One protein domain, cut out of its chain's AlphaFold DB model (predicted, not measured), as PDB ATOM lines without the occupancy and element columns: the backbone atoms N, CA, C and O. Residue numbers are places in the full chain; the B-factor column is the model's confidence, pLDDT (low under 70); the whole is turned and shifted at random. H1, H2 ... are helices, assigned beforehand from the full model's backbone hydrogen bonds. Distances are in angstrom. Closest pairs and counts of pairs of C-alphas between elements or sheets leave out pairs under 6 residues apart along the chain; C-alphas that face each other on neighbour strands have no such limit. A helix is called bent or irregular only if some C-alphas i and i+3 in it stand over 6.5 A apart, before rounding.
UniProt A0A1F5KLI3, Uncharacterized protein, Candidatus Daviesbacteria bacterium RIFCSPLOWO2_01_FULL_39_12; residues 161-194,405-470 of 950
ATOM      1  N   LEU A 161      84.032 100.424  94.167       85.06
ATOM      2  CA  LEU A 161      84.173  99.443  93.087       85.06
ATOM      3  C   LEU A 161      85.578  98.815  93.059       85.06
ATOM      4  O   LEU A 161      85.704  97.602  92.909       85.06
ATOM      5  N   ASP A 162      86.622  99.621  93.266       85.69
ATOM      6  CA  ASP A 162      88.011  99.167  93.327       85.69
ATOM      7  C   ASP A 162      88.217  98.199  94.522       85.69
ATOM      8  O   ASP A 162      88.829  97.138  94.375       85.69
ATOM      9  N   ASN A 163      87.653  98.493  95.704       85.12
ATOM     10  CA  ASN A 163      87.731  97.580  96.856       85.12
ATOM     11  C   ASN A 163      86.844  96.326  96.696       85.12
ATOM     12  O   ASN A 163      87.311  95.224  96.967       85.12
ATOM     13  N   GLU A 164      85.611  96.468  96.203       87.69
ATOM     14  CA  GLU A 164      84.659  95.364  95.977       87.69
ATOM     15  C   GLU A 164      85.211  94.356  94.947       87.69
ATOM     16  O   GLU A 164      85.139  93.140  95.148       87.69
ATOM     17  N   LEU A 165      85.888  94.843  93.898       87.62
ATOM     18  CA  LEU A 165      86.632  94.000  92.960       87.62
ATOM     19  C   LEU A 165      87.863  93.342  93.598       87.62
ATOM     20  O   LEU A 165      88.122  92.170  93.331       87.62
ATOM     21  N   ARG A 166      88.628  94.060  94.434       85.75
ATOM     22  CA  ARG A 166      89.808  93.501  95.120       85.75
ATOM     23  C   ARG A 166      89.431  92.353  96.057       85.75
ATOM     24  O   ARG A 166      90.112  91.330  96.050       85.75
ATOM     25  N   GLU A 167      88.374  92.511  96.850       84.44
ATOM     26  CA  GLU A 167      87.871  91.460  97.743       84.44
ATOM     27  C   GLU A 167      87.359  90.257  96.939       84.44
ATOM     28  O   GLU A 167      87.732  89.122  97.232       84.44
ATOM     29  N   THR A 168      86.615  90.502  95.854       83.31
ATOM     30  CA  THR A 168      86.154  89.445  94.937       83.31
ATOM     31  C   THR A 168      87.326  88.679  94.307       83.31
ATOM     32  O   THR A 168      87.328  87.451  94.296       83.31
ATOM     33  N   ALA A 169      88.359  89.380  93.830       81.69
ATOM     34  CA  ALA A 169      89.531  88.781  93.189       81.69
ATOM     35  C   ALA A 169      90.451  88.021  94.165       81.69
ATOM     36  O   ALA A 169      91.129  87.086  93.752       81.69
ATOM     37  N   LEU A 170      90.457  88.380  95.456       79.50
ATOM     38  CA  LEU A 170      91.119  87.603  96.514       79.50
ATOM     39  C   LEU A 170      90.333  86.337  96.906       79.50
ATOM     40  O   LEU A 170      90.920  85.415  97.468       79.50
ATOM     41  N   GLY A 171      89.032  86.281  96.606       79.75
ATOM     42  CA  GLY A 171      88.212  85.069  96.707       79.75
ATOM     43  C   GLY A 171      88.262  84.169  95.465       79.75
ATOM     44  O   GLY A 171      87.916  82.990  95.553       79.75
ATOM     45  N   ASP A 172      88.695  84.686  94.311       80.12
ATOM     46  CA  ASP A 172      88.803  83.912  93.072       80.12
ATOM     47  C   ASP A 172      90.077  83.055  93.064       80.12
ATOM     48  O   ASP A 172      91.198  83.539  92.880       80.12
ATOM     49  N   LYS A 173      89.888  81.740  93.214       79.19
ATOM     50  CA  LYS A 173      90.982  80.766  93.216       79.19
ATOM     51  C   LYS A 173      91.864  80.837  91.960       79.19
ATOM     52  O   LYS A 173      93.062  80.618  92.079       79.19
ATOM     53  N   GLN A 174      91.327  81.148  90.777       78.56
ATOM     54  CA  GLN A 174      92.135  81.211  89.552       78.56
ATOM     55  C   GLN A 174      93.105  82.397  89.579       78.56
ATOM     56  O   GLN A 174      94.251  82.264  89.154       78.56
ATOM     57  N   ILE A 175      92.670  83.540  90.121       79.12
ATOM     58  CA  ILE A 175      93.508  84.737  90.287       79.12
ATOM     59  C   ILE A 175      94.560  84.505  91.381       79.12
ATOM     60  O   ILE A 175      95.734  84.832  91.190       79.12
ATOM     61  N   VAL A 176      94.157  83.897  92.502       79.06
ATOM     62  CA  VAL A 176      95.053  83.549  93.614       79.06
ATOM     63  C   VAL A 176      96.125  82.545  93.177       79.06
ATOM     64  O   VAL A 176      97.311  82.813  93.373       79.06
ATOM     65  N   ASP A 177      95.747  81.427  92.549       78.38
ATOM     66  CA  ASP A 177      96.684  80.389  92.097       78.38
ATOM     67  C   ASP A 177      97.678  80.947  91.053       78.38
ATOM     68  O   ASP A 177      98.871  80.644  91.119       78.38
ATOM     69  N   ALA A 178      97.224  81.815  90.135       77.38
ATOM     70  CA  ALA A 178      98.067  82.409  89.091       77.38
ATOM     71  C   ALA A 178      99.142  83.377  89.625       77.38
ATOM     72  O   ALA A 178     100.237  83.446  89.068       77.38
ATOM     73  N   LEU A 179      98.847  84.127  90.693       79.12
ATOM     74  CA  LEU A 179      99.755  85.138  91.254       79.12
ATOM     75  C   LEU A 179     100.587  84.636  92.447       79.12
ATOM     76  O   LEU A 179     101.625  85.221  92.760       79.12
ATOM     77  N   SER A 180     100.178  83.543  93.102       76.25
ATOM     78  CA  SER A 180     100.805  83.058  94.345       76.25
ATOM     79  C   SER A 180     102.287  82.689  94.213       76.25
ATOM     80  O   SER A 180     103.024  82.815  95.190       76.25
ATOM     81  N   VAL A 181     102.752  82.258  93.033       78.31
ATOM     82  CA  VAL A 181     104.174  81.932  92.807       78.31
ATOM     83  C   VAL A 181     105.032  83.195  92.902       78.31
ATOM     84  O   VAL A 181     105.921  83.270  93.747       78.31
ATOM     85  N   GLN A 182     104.702  84.219  92.109       77.69
ATOM     86  CA  GLN A 182     105.421  85.496  92.095       77.69
ATOM     87  C   GLN A 182     105.321  86.215  93.452       77.69
ATOM     88  O   GLN A 182     106.313  86.750  93.945       77.69
ATOM     89  N   ALA A 183     104.152  86.165  94.102       77.62
ATOM     90  CA  ALA A 183     103.967  86.732  95.436       77.62
ATOM     91  C   ALA A 183     104.846  86.053  96.509       77.62
ATOM     92  O   ALA A 183     105.275  86.720  97.453       77.62
ATOM     93  N   ARG A 184     105.145  84.748  96.372       80.75
ATOM     94  CA  ARG A 184     106.034  84.010  97.291       80.75
ATOM     95  C   ARG A 184     107.515  84.304  97.038       80.75
ATOM     96  O   ARG A 184     108.297  84.311  97.986       80.75
ATOM     97  N   GLU A 185     107.901  84.556  95.789       76.81
ATOM     98  CA  GLU A 185     109.260  84.994  95.437       76.81
ATOM     99  C   GLU A 185     109.542  86.397  95.990       76.81
ATOM    100  O   GLU A 185     110.489  86.574  96.752       76.81
ATOM    101  N   GLU A 186     108.655  87.369  95.752       78.25
ATOM    102  CA  GLU A 186     108.812  88.714  96.323       78.25
ATOM    103  C   GLU A 186     108.721  88.715  97.866       78.25
ATOM    104  O   GLU A 186     109.439  89.462  98.535       78.25
ATOM    105  N   ALA A 187     107.904  87.841  98.470       78.50
ATOM    106  CA  ALA A 187     107.900  87.654  99.923       78.50
ATOM    107  C   ALA A 187     109.252  87.135 100.456       78.50
ATOM    108  O   ALA A 187     109.693  87.577 101.518       78.50
ATOM    109  N   ARG A 188     109.939  86.245  99.725       82.25
ATOM    110  CA  ARG A 188     111.287  85.768 100.083       82.25
ATOM    111  C   ARG A 188     112.321  86.884 100.023       82.25
ATOM    112  O   ARG A 188     113.042  87.073 101.002       82.25
ATOM    113  N   ASP A 189     112.329  87.675  98.955       77.00
ATOM    114  CA  ASP A 189     113.257  88.804  98.809       77.00
ATOM    115  C   ASP A 189     113.049  89.867  99.905       77.00
ATOM    116  O   ASP A 189     114.016  90.373 100.491       77.00
ATOM    117  N   ARG A 190     111.788  90.166 100.253       79.00
ATOM    118  CA  ARG A 190     111.435  91.060 101.372       79.00
ATOM    119  C   ARG A 190     111.887  90.502 102.733       79.00
ATOM    120  O   ARG A 190     112.356  91.276 103.571       79.00
ATOM    121  N   VAL A 191     111.787  89.187 102.969       80.88
ATOM    122  CA  VAL A 191     112.277  88.544 104.207       80.88
ATOM    123  C   VAL A 191     113.803  88.546 104.278       80.88
ATOM    124  O   VAL A 191     114.343  88.925 105.316       80.88
ATOM    125  N   GLU A 192     114.519  88.212 103.205       76.00
ATOM    126  CA  GLU A 192     115.989  88.182 103.229       76.00
ATOM    127  C   GLU A 192     116.581  89.590 103.418       76.00
ATOM    128  O   GLU A 192     117.433  89.799 104.285       76.00
ATOM    129  N   SER A 193     116.031  90.593 102.722       70.69
ATOM    130  CA  SER A 193     116.391  92.011 102.908       70.69
ATOM    131  C   SER A 193     116.193  92.477 104.358       70.69
ATOM    132  O   SER A 193     116.994  93.242 104.898       70.69
ATOM    133  N   SER A 194     115.149  91.981 105.034       71.44
ATOM    134  CA  SER A 194     114.818  92.377 106.407       71.44
ATOM    135  C   SER A 194     115.873  91.995 107.448       71.44
ATOM    136  O   SER A 194     115.970  92.672 108.475       71.44
ATOM    137  N   GLU A 405     107.349  80.305 107.579       79.44
ATOM    138  CA  GLU A 405     106.061  80.766 108.137       79.44
ATOM    139  C   GLU A 405     105.852  82.270 107.875       79.44
ATOM    140  O   GLU A 405     104.769  82.707 107.479       79.44
ATOM    141  N   ILE A 406     106.916  83.069 108.030       79.19
ATOM    142  CA  ILE A 406     106.910  84.513 107.742       79.19
ATOM    143  C   ILE A 406     106.684  84.759 106.244       79.19
ATOM    144  O   ILE A 406     105.889  85.629 105.881       79.19
ATOM    145  N   ILE A 407     107.336  83.977 105.376       79.56
ATOM    146  CA  ILE A 407     107.146  84.009 103.919       79.56
ATOM    147  C   ILE A 407     105.689  83.704 103.561       79.56
ATOM    148  O   ILE A 407     105.129  84.399 102.715       79.56
ATOM    149  N   GLU A 408     105.037  82.723 104.194       78.88
ATOM    150  CA  GLU A 408     103.639  82.398 103.884       78.88
ATOM    151  C   GLU A 408     102.673  83.537 104.253       78.88
ATOM    152  O   GLU A 408     101.821  83.915 103.442       78.88
ATOM    153  N   VAL A 409     102.830  84.139 105.438       77.56
ATOM    154  CA  VAL A 409     102.028  85.309 105.843       77.56
ATOM    155  C   VAL A 409     102.290  86.495 104.911       77.56
ATOM    156  O   VAL A 409     101.348  87.143 104.451       77.56
ATOM    157  N   LEU A 410     103.553  86.760 104.569       76.75
ATOM    158  CA  LEU A 410     103.922  87.883 103.708       76.75
ATOM    159  C   LEU A 410     103.490  87.676 102.245       76.75
ATOM    160  O   LEU A 410     103.106  88.645 101.595       76.75
ATOM    161  N   THR A 411     103.439  86.432 101.752       77.19
ATOM    162  CA  THR A 411     102.896  86.083 100.422       77.19
ATOM    163  C   THR A 411     101.457  86.584 100.272       77.19
ATOM    164  O   THR A 411     101.109  87.184  99.257       77.19
ATOM    165  N   LYS A 412     100.627  86.414 101.312       78.62
ATOM    166  CA  LYS A 412      99.223  86.870 101.335       78.62
ATOM    167  C   LYS A 412      99.114  88.403 101.292       78.62
ATOM    168  O   LYS A 412      98.185  88.936 100.688       78.62
ATOM    169  N   VAL A 413     100.080  89.118 101.880       76.94
ATOM    170  CA  VAL A 413     100.171  90.590 101.812       76.94
ATOM    171  C   VAL A 413     100.564  91.050 100.405       76.94
ATOM    172  O   VAL A 413      99.857  91.870  99.821       76.94
ATOM    173  N   VAL A 414     101.636  90.482  99.837       77.19
ATOM    174  CA  VAL A 414     102.125  90.812  98.484       77.19
ATOM    175  C   VAL A 414     101.052  90.538  97.428       77.19
ATOM    176  O   VAL A 414     100.774  91.400  96.600       77.19
ATOM    177  N   LEU A 415     100.360  89.397  97.505       77.56
ATOM    178  CA  LEU A 415      99.235  89.059  96.626       77.56
ATOM    179  C   LEU A 415      98.150  90.156  96.621       77.56
ATOM    180  O   LEU A 415      97.658  90.562  95.566       77.56
ATOM    181  N   GLY A 416      97.817  90.691  97.801       77.19
ATOM    182  CA  GLY A 416      96.874  91.797  97.950       77.19
ATOM    183  C   GLY A 416      97.371  93.128  97.370       77.19
ATOM    184  O   GLY A 416      96.551  93.915  96.894       77.19
ATOM    185  N   GLU A 417      98.680  93.387  97.387       78.38
ATOM    186  CA  GLU A 417      99.307  94.549  96.737       78.38
ATOM    187  C   GLU A 417      99.287  94.402  95.202       78.38
ATOM    188  O   GLU A 417      98.859  95.322  94.501       78.38
ATOM    189  N   MET A 418      99.649  93.223  94.680       78.62
ATOM    190  CA  MET A 418      99.666  92.909  93.244       78.62
ATOM    191  C   MET A 418      98.284  93.035  92.587       78.62
ATOM    192  O   MET A 418      98.165  93.621  91.511       78.62
ATOM    193  N   ILE A 419      97.231  92.521  93.237       81.44
ATOM    194  CA  ILE A 419      95.848  92.647  92.750       81.44
ATOM    195  C   ILE A 419      95.431  94.124  92.724       81.44
ATOM    196  O   ILE A 419      94.965  94.609  91.691       81.44
ATOM    197  N   SER A 420      95.692  94.867  93.809       78.69
ATOM    198  CA  SER A 420      95.350  96.297  93.919       78.69
ATOM    199  C   SER A 420      95.948  97.148  92.792       78.69
ATOM    200  O   SER A 420      95.317  98.099  92.335       78.69
ATOM    201  N   ALA A 421      97.149  96.803  92.315       78.25
ATOM    202  CA  ALA A 421      97.819  97.509  91.222       78.25
ATOM    203  C   ALA A 421      97.143  97.328  89.844       78.25
ATOM    204  O   ALA A 421      97.360  98.148  88.951       78.25
ATOM    205  N   LYS A 422      96.327  96.279  89.658       80.81
ATOM    206  CA  LYS A 422      95.593  95.996  88.407       80.81
ATOM    207  C   LYS A 422      94.123  96.437  88.452       80.81
ATOM    208  O   LYS A 422      93.567  96.781  87.411       80.81
ATOM    209  N   THR A 423      93.519  96.467  89.642       83.62
ATOM    210  CA  THR A 423      92.100  96.773  89.903       83.62
ATOM    211  C   THR A 423      91.542  97.967  89.118       83.62
ATOM    212  O   THR A 423      90.568  97.802  88.383       83.62
ATOM    213  N   ALA A 424      92.149  99.155  89.236       82.38
ATOM    214  CA  ALA A 424      91.572 100.390  88.687       82.38
ATOM    215  C   ALA A 424      91.398 100.339  87.157       82.38
ATOM    216  O   ALA A 424      90.352 100.726  86.637       82.38
ATOM    217  N   ASN A 425      92.380  99.776  86.443       82.81
ATOM    218  CA  ASN A 425      92.326  99.609  84.986       82.81
ATOM    219  C   ASN A 425      91.175  98.680  84.556       82.81
ATOM    220  O   ASN A 425      90.559  98.898  83.515       82.81
ATOM    221  N   ALA A 426      90.884  97.646  85.352       85.25
ATOM    222  CA  ALA A 426      89.816  96.691  85.076       85.25
ATOM    223  C   ALA A 426      88.420  97.277  85.353       85.25
ATOM    224  O   ALA A 426      87.504  97.057  84.560       85.25
ATOM    225  N   ILE A 427      88.268  98.072  86.423       86.94
ATOM    226  CA  ILE A 427      87.054  98.863  86.684       86.94
ATOM    227  C   ILE A 427      86.805  99.860  85.547       86.94
ATOM    228  O   ILE A 427      85.695  99.917  85.015       86.94
ATOM    229  N   ASP A 428      87.833 100.591  85.112       83.88
ATOM    230  CA  ASP A 428      87.685 101.594  84.053       83.88
ATOM    231  C   ASP A 428      87.341 100.955  82.693       83.88
ATOM    232  O   ASP A 428      86.481 101.463  81.966       83.88
ATOM    233  N   ALA A 429      87.918  99.789  82.379       82.19
ATOM    234  CA  ALA A 429      87.543  98.993  81.209       82.19
ATOM    235  C   ALA A 429      86.087  98.486  81.276       82.19
ATOM    236  O   ALA A 429      85.372  98.525  80.270       82.19
ATOM    237  N   ALA A 430      85.614  98.061  82.451       84.94
ATOM    238  CA  ALA A 430      84.239  97.600  82.649       84.94
ATOM    239  C   ALA A 430      83.202  98.729  82.523       84.94
ATOM    240  O   ALA A 430      82.185  98.561  81.845       84.94
ATOM    241  N   ILE A 431      83.474  99.901  83.108       81.12
ATOM    242  CA  ILE A 431      82.611 101.088  82.988       81.12
ATOM    243  C   ILE A 431      82.553 101.562  81.524       81.12
ATOM    244  O   ILE A 431      81.477 101.907  81.022       81.12
ATOM    245  N   ALA A 432      83.676 101.508  80.799       80.06
ATOM    246  CA  ALA A 432      83.709 101.785  79.365       80.06
ATOM    247  C   ALA A 432      82.891 100.765  78.545       80.06
ATOM    248  O   ALA A 432      82.117 101.172  77.676       80.06
ATOM    249  N   GLN A 433      83.003  99.462  78.840       79.31
ATOM    250  CA  GLN A 433      82.246  98.408  78.149       79.31
ATOM    251  C   GLN A 433      80.725  98.551  78.335       79.31
ATOM    252  O   GLN A 433      79.978  98.304  77.390       79.31
ATOM    253  N   GLN A 434      80.268  99.010  79.502       75.19
ATOM    254  CA  GLN A 434      78.850  99.287  79.777       75.19
ATOM    255  C   GLN A 434      78.322 100.578  79.110       75.19
ATOM    256  O   GLN A 434      77.184 100.990  79.337       75.19
ATOM    257  N   GLY A 435      79.131 101.257  78.286       66.06
ATOM    258  CA  GLY A 435      78.735 102.491  77.598       66.06
ATOM    259  C   GLY A 435      78.597 103.705  78.527       66.06
ATOM    260  O   GLY A 435      77.944 104.685  78.168       66.06
ATOM    261  N   LEU A 436      79.205 103.657  79.718       68.69
ATOM    262  CA  LEU A 436      79.145 104.700  80.753       68.69
ATOM    263  C   LEU A 436      80.380 105.631  80.727       68.69
ATOM    264  O   LEU A 436      80.706 106.281  81.719       68.69
ATOM    265  N   GLY A 437      81.087 105.683  79.595       58.03
ATOM    266  CA  GLY A 437      82.377 106.363  79.463       58.03
ATOM    267  C   GLY A 437      82.323 107.897  79.387       58.03
ATOM    268  O   GLY A 437      81.380 108.501  78.875       58.03
ATOM    269  N   GLY A 438      83.404 108.532  79.842       57.53
ATOM    270  CA  GLY A 438      83.794 109.902  79.486       57.53
ATOM    271  C   GLY A 438      83.109 111.057  80.223       57.53
ATOM    272  O   GLY A 438      83.753 112.089  80.380       57.53
ATOM    273  N   ARG A 439      81.848 110.926  80.670       60.72
ATOM    274  CA  ARG A 439      81.166 111.949  81.508       60.72
ATOM    275  C   ARG A 439      80.114 111.418  82.478       60.72
ATOM    276  O   ARG A 439      79.943 111.988  83.554       60.72
ATOM    277  N   SER A 440      79.416 110.336  82.132       65.38
ATOM    278  CA  SER A 440      78.235 109.863  82.871       65.38
ATOM    279  C   SER A 440      78.519 109.510  84.331       65.38
ATOM    280  O   SER A 440      77.646 109.728  85.159       65.38
ATOM    281  N   LEU A 441      79.735 109.068  84.678       74.12
ATOM    282  CA  LEU A 441      80.143 108.870  86.078       74.12
ATOM    283  C   LEU A 441      80.001 110.136  86.937       74.12
ATOM    284  O   LEU A 441      79.704 110.027  88.120       74.12
ATOM    285  N   LEU A 442      80.233 111.321  86.367       72.44
ATOM    286  CA  LEU A 442      80.250 112.588  87.104       72.44
ATOM    287  C   LEU A 442      78.975 113.417  86.897       72.44
ATOM    288  O   LEU A 442      78.634 114.219  87.767       72.44
ATOM    289  N   GLU A 443      78.280 113.217  85.774       70.88
ATOM    290  CA  GLU A 443      76.978 113.832  85.472       70.88
ATOM    291  C   GLU A 443      75.795 113.048  86.094       70.88
ATOM    292  O   GLU A 443      74.782 113.654  86.435       70.88
ATOM    293  N   ASP A 444      75.918 111.723  86.275       71.44
ATOM    294  CA  ASP A 444      74.895 110.826  86.845       71.44
ATOM    295  C   ASP A 444      75.544 109.627  87.580       71.44
ATOM    296  O   ASP A 444      75.562 108.483  87.110       71.44
ATOM    297  N   VAL A 445      76.093 109.900  88.771       73.88
ATOM    298  CA  VAL A 445      76.733 108.893  89.647       73.88
ATOM    299  C   VAL A 445      75.770 107.740  89.973       73.88
ATOM    300  O   VAL A 445      76.174 106.576  90.004       73.88
ATOM    301  N   SER A 446      74.484 108.054  90.174       74.00
ATOM    302  CA  SER A 446      73.424 107.092  90.496       74.00
ATOM    303  C   SER A 446      73.252 106.043  89.401       74.00
ATOM    304  O   SER A 446      73.135 104.854  89.698       74.00
ATOM    305  N   ARG A 447      73.296 106.448  88.127       74.62
ATOM    306  CA  ARG A 447      73.241 105.510  87.003       74.62
ATOM    307  C   ARG A 447      74.411 104.534  87.001       74.62
ATOM    308  O   ARG A 447      74.178 103.369  86.709       74.62
ATOM    309  N   VAL A 448      75.632 104.959  87.337       74.31
ATOM    310  CA  VAL A 448      76.773 104.026  87.431       74.31
ATOM    311  C   VAL A 448      76.641 103.115  88.657       74.31
ATOM    312  O   VAL A 448      76.878 101.915  88.548       74.31
ATOM    313  N   ALA A 449      76.179 103.643  89.795       75.44
ATOM    314  CA  ALA A 449      75.941 102.855  91.005       75.44
ATOM    315  C   ALA A 449      74.896 101.739  90.802       75.44
ATOM    316  O   ALA A 449      75.053 100.651  91.353       75.44
ATOM    317  N   ASN A 450      73.879 101.967  89.962       81.00
ATOM    318  CA  ASN A 450      72.873 100.956  89.610       81.00
ATOM    319  C   ASN A 450      73.439  99.758  88.821       81.00
ATOM    320  O   ASN A 450      72.815  98.703  88.818       81.00
ATOM    321  N   PHE A 451      74.605  99.898  88.178       78.25
ATOM    322  CA  PHE A 451      75.286  98.816  87.455       78.25
ATOM    323  C   PHE A 451      76.482  98.237  88.230       78.25
ATOM    324  O   PHE A 451      77.280  97.509  87.640       78.25
ATOM    325  N   LYS A 452      76.646  98.540  89.532       83.00
ATOM    326  CA  LYS A 452      77.863  98.192  90.296       83.00
ATOM    327  C   LYS A 452      78.245  96.709  90.197       83.00
ATOM    328  O   LYS A 452      79.404  96.395  89.948       83.00
ATOM    329  N   ASP A 453      77.267  95.811  90.320       81.50
ATOM    330  CA  ASP A 453      77.499  94.365  90.372       81.50
ATOM    331  C   ASP A 453      77.896  93.822  88.995       81.50
ATOM    332  O   ASP A 453      78.776  92.971  88.875       81.50
ATOM    333  N   GLU A 454      77.315  94.384  87.932       84.06
ATOM    334  CA  GLU A 454      77.702  94.082  86.554       84.06
ATOM    335  C   GLU A 454      79.089  94.647  86.218       84.06
ATOM    336  O   GLU A 454      79.870  93.985  85.538       84.06
ATOM    337  N   ILE A 455      79.420  95.847  86.709       82.25
ATOM    338  CA  ILE A 455      80.740  96.470  86.545       82.25
ATOM    339  C   ILE A 455      81.810  95.619  87.235       82.25
ATOM    340  O   ILE A 455      82.804  95.287  86.595       82.25
ATOM    341  N   VAL A 456      81.600  95.191  88.485       85.44
ATOM    342  CA  VAL A 456      82.534  94.298  89.197       85.44
ATOM    343  C   VAL A 456      82.637  92.939  88.492       85.44
ATOM    344  O   VAL A 456      83.746  92.462  88.261       85.44
ATOM    345  N   ALA A 457      81.526  92.344  88.045       83.56
ATOM    346  CA  ALA A 457      81.538  91.064  87.326       83.56
ATOM    347  C   ALA A 457      82.190  91.130  85.926       83.56
ATOM    348  O   ALA A 457      82.687  90.116  85.426       83.56
ATOM    349  N   VAL A 458      82.189  92.293  85.267       84.81
ATOM    350  CA  VAL A 458      82.916  92.533  84.007       84.81
ATOM    351  C   VAL A 458      84.386  92.866  84.278       84.81
ATOM    352  O   VAL A 458      85.262  92.352  83.587       84.81
ATOM    353  N   ALA A 459      84.686  93.640  85.319       85.19
ATOM    354  CA  ALA A 459      86.054  93.968  85.709       85.19
ATOM    355  C   ALA A 459      86.826  92.744  86.220       85.19
ATOM    356  O   ALA A 459      88.001  92.588  85.897       85.19
ATOM    357  N   LEU A 460      86.164  91.818  86.921       84.69
ATOM    358  CA  LEU A 460      86.747  90.526  87.284       84.69
ATOM    359  C   LEU A 460      87.162  89.755  86.027       84.69
ATOM    360  O   LEU A 460      88.294  89.299  85.939       84.69
ATOM    361  N   LYS A 461      86.306  89.714  84.993       84.62
ATOM    362  CA  LYS A 461      86.654  89.110  83.694       84.62
ATOM    363  C   LYS A 461      87.822  89.828  83.014       84.62
ATOM    364  O   LYS A 461      88.622  89.152  82.379       84.62
ATOM    365  N   PHE A 462      87.962  91.149  83.160       82.69
ATOM    366  CA  PHE A 462      89.143  91.873  82.675       82.69
ATOM    367  C   PHE A 462      90.417  91.532  83.461       82.69
ATOM    368  O   PHE A 462      91.447  91.326  82.826       82.69
ATOM    369  N   LEU A 463      90.364  91.394  84.793       81.81
ATOM    370  CA  LEU A 463      91.499  90.902  85.588       81.81
ATOM    371  C   LEU A 463      91.886  89.477  85.170       81.81
ATOM    372  O   LEU A 463      93.040  89.233  84.820       81.81
ATOM    373  N   THR A 464      90.925  88.551  85.125       78.00
ATOM    374  CA  THR A 464      91.162  87.166  84.702       78.00
ATOM    375  C   THR A 464      91.683  87.099  83.265       78.00
ATOM    376  O   THR A 464      92.560  86.287  82.986       78.00
ATOM    377  N   ALA A 465      91.222  87.962  82.350       72.69
ATOM    378  CA  ALA A 465      91.703  88.011  80.966       72.69
ATOM    379  C   ALA A 465      93.102  88.637  80.820       72.69
ATOM    380  O   ALA A 465      93.894  88.146  80.021       72.69
ATOM    381  N   ASP A 466      93.437  89.678  81.584       70.19
ATOM    382  CA  ASP A 466      94.784  90.267  81.621       70.19
ATOM    383  C   ASP A 466      95.817  89.255  82.148       70.19
ATOM    384  O   ASP A 466      96.891  89.092  81.569       70.19
ATOM    385  N   LEU A 467      95.443  88.484  83.174       66.62
ATOM    386  CA  LEU A 467      96.234  87.362  83.690       66.62
ATOM    387  C   LEU A 467      96.289  86.187  82.688       66.62
ATOM    388  O   LEU A 467      97.361  85.643  82.432       66.62
ATOM    389  N   SER A 468      95.174  85.847  82.031       54.50
ATOM    390  CA  SER A 468      95.119  84.788  81.001       54.50
ATOM    391  C   SER A 468      95.884  85.145  79.722       54.50
ATOM    392  O   SER A 468      96.359  84.257  79.021       54.50
ATOM    393  N   ASN A 469      96.076  86.428  79.407       48.72
ATOM    394  CA  ASN A 469      96.937  86.849  78.295       48.72
ATOM    395  C   ASN A 469      98.433  86.595  78.568       48.72
ATOM    396  O   ASN A 469      99.236  86.666  77.639       48.72
ATOM    397  N   GLN A 470      98.807  86.246  79.806       48.06
ATOM    398  CA  GLN A 470     100.127  85.703  80.146       48.06
ATOM    399  C   GLN A 470     100.149  84.158  80.179       48.06
ATOM    400  O   GLN A 470     101.229  83.571  80.180       48.06
TER     401      GLN A 470
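Overview. This is residues 161 to 194 and 405 to 470 of the 950 residues of an uncharacterized protein of Candidatus Daviesbacteria bacterium RIFCSPLOWO2_01_FULL_39_12 (UniProt A0A1F5KLI3). A long bent helix, H3, runs along much of a loose rod; H2 crosses its first arm, H6 crosses its second, and H1 packs on both arms and on H6 near the middle. The small helices H4 and H5 make one far end. The printed part has 100 residues with six named helices, H1 to H6 in chain order, and no named strand: all helix, mostly crossed packing. It is loose, with a radius of gyration of the C-alphas of 15.8 A, and spans 50 by 25 by 19 A, only just a rod.

Along the chain. H3, residues 405 to 433, was assigned as one helix by its hydrogen bonds but is bent, with C-alphas 421 and 424 7.3 A apart. Arm H3a, 405 to 421, 25.2 A, begins at (106.061, 80.766, 108.137); arm H3b is 424 to 433. H2, 173 to 194, 29.6 A, is irregular, with C-alphas 178 and 181 7.2 A apart. H1 is 161 to 171, H4 440 to 443, H5 445 to 449. H6, 452 to 468, 23.7 A, ends at (95.119, 84.788, 81.001).

Arrangement. H2 touches H3a, closest C-alphas Arg 184 and Thr 411, 4.9 A, at a steep tilt of 62 degrees. H6 touches H3b, closest Ala 426 and Ala 459, 4.7 A. H1 touches H6, closest Leu 165 and Val 456, 5.6 A. H4 and H5 touch only at the corner, closest Leu 441 and Val 448, 6.1 A. O i to N i+4 pairs are within hydrogen-bond range throughout H1, H3a, H3b and H5, in 16 of 18 in H2 and 12 of 13 in H6; H4 is too short for one.

Size, cuts and confidence. Residues 195 to 404 are not printed; C-alphas 194 and 405 are 14.6 A apart. No link printed whole is long. Residues 435 to 440 and 467 to 470 have pLDDT under 70.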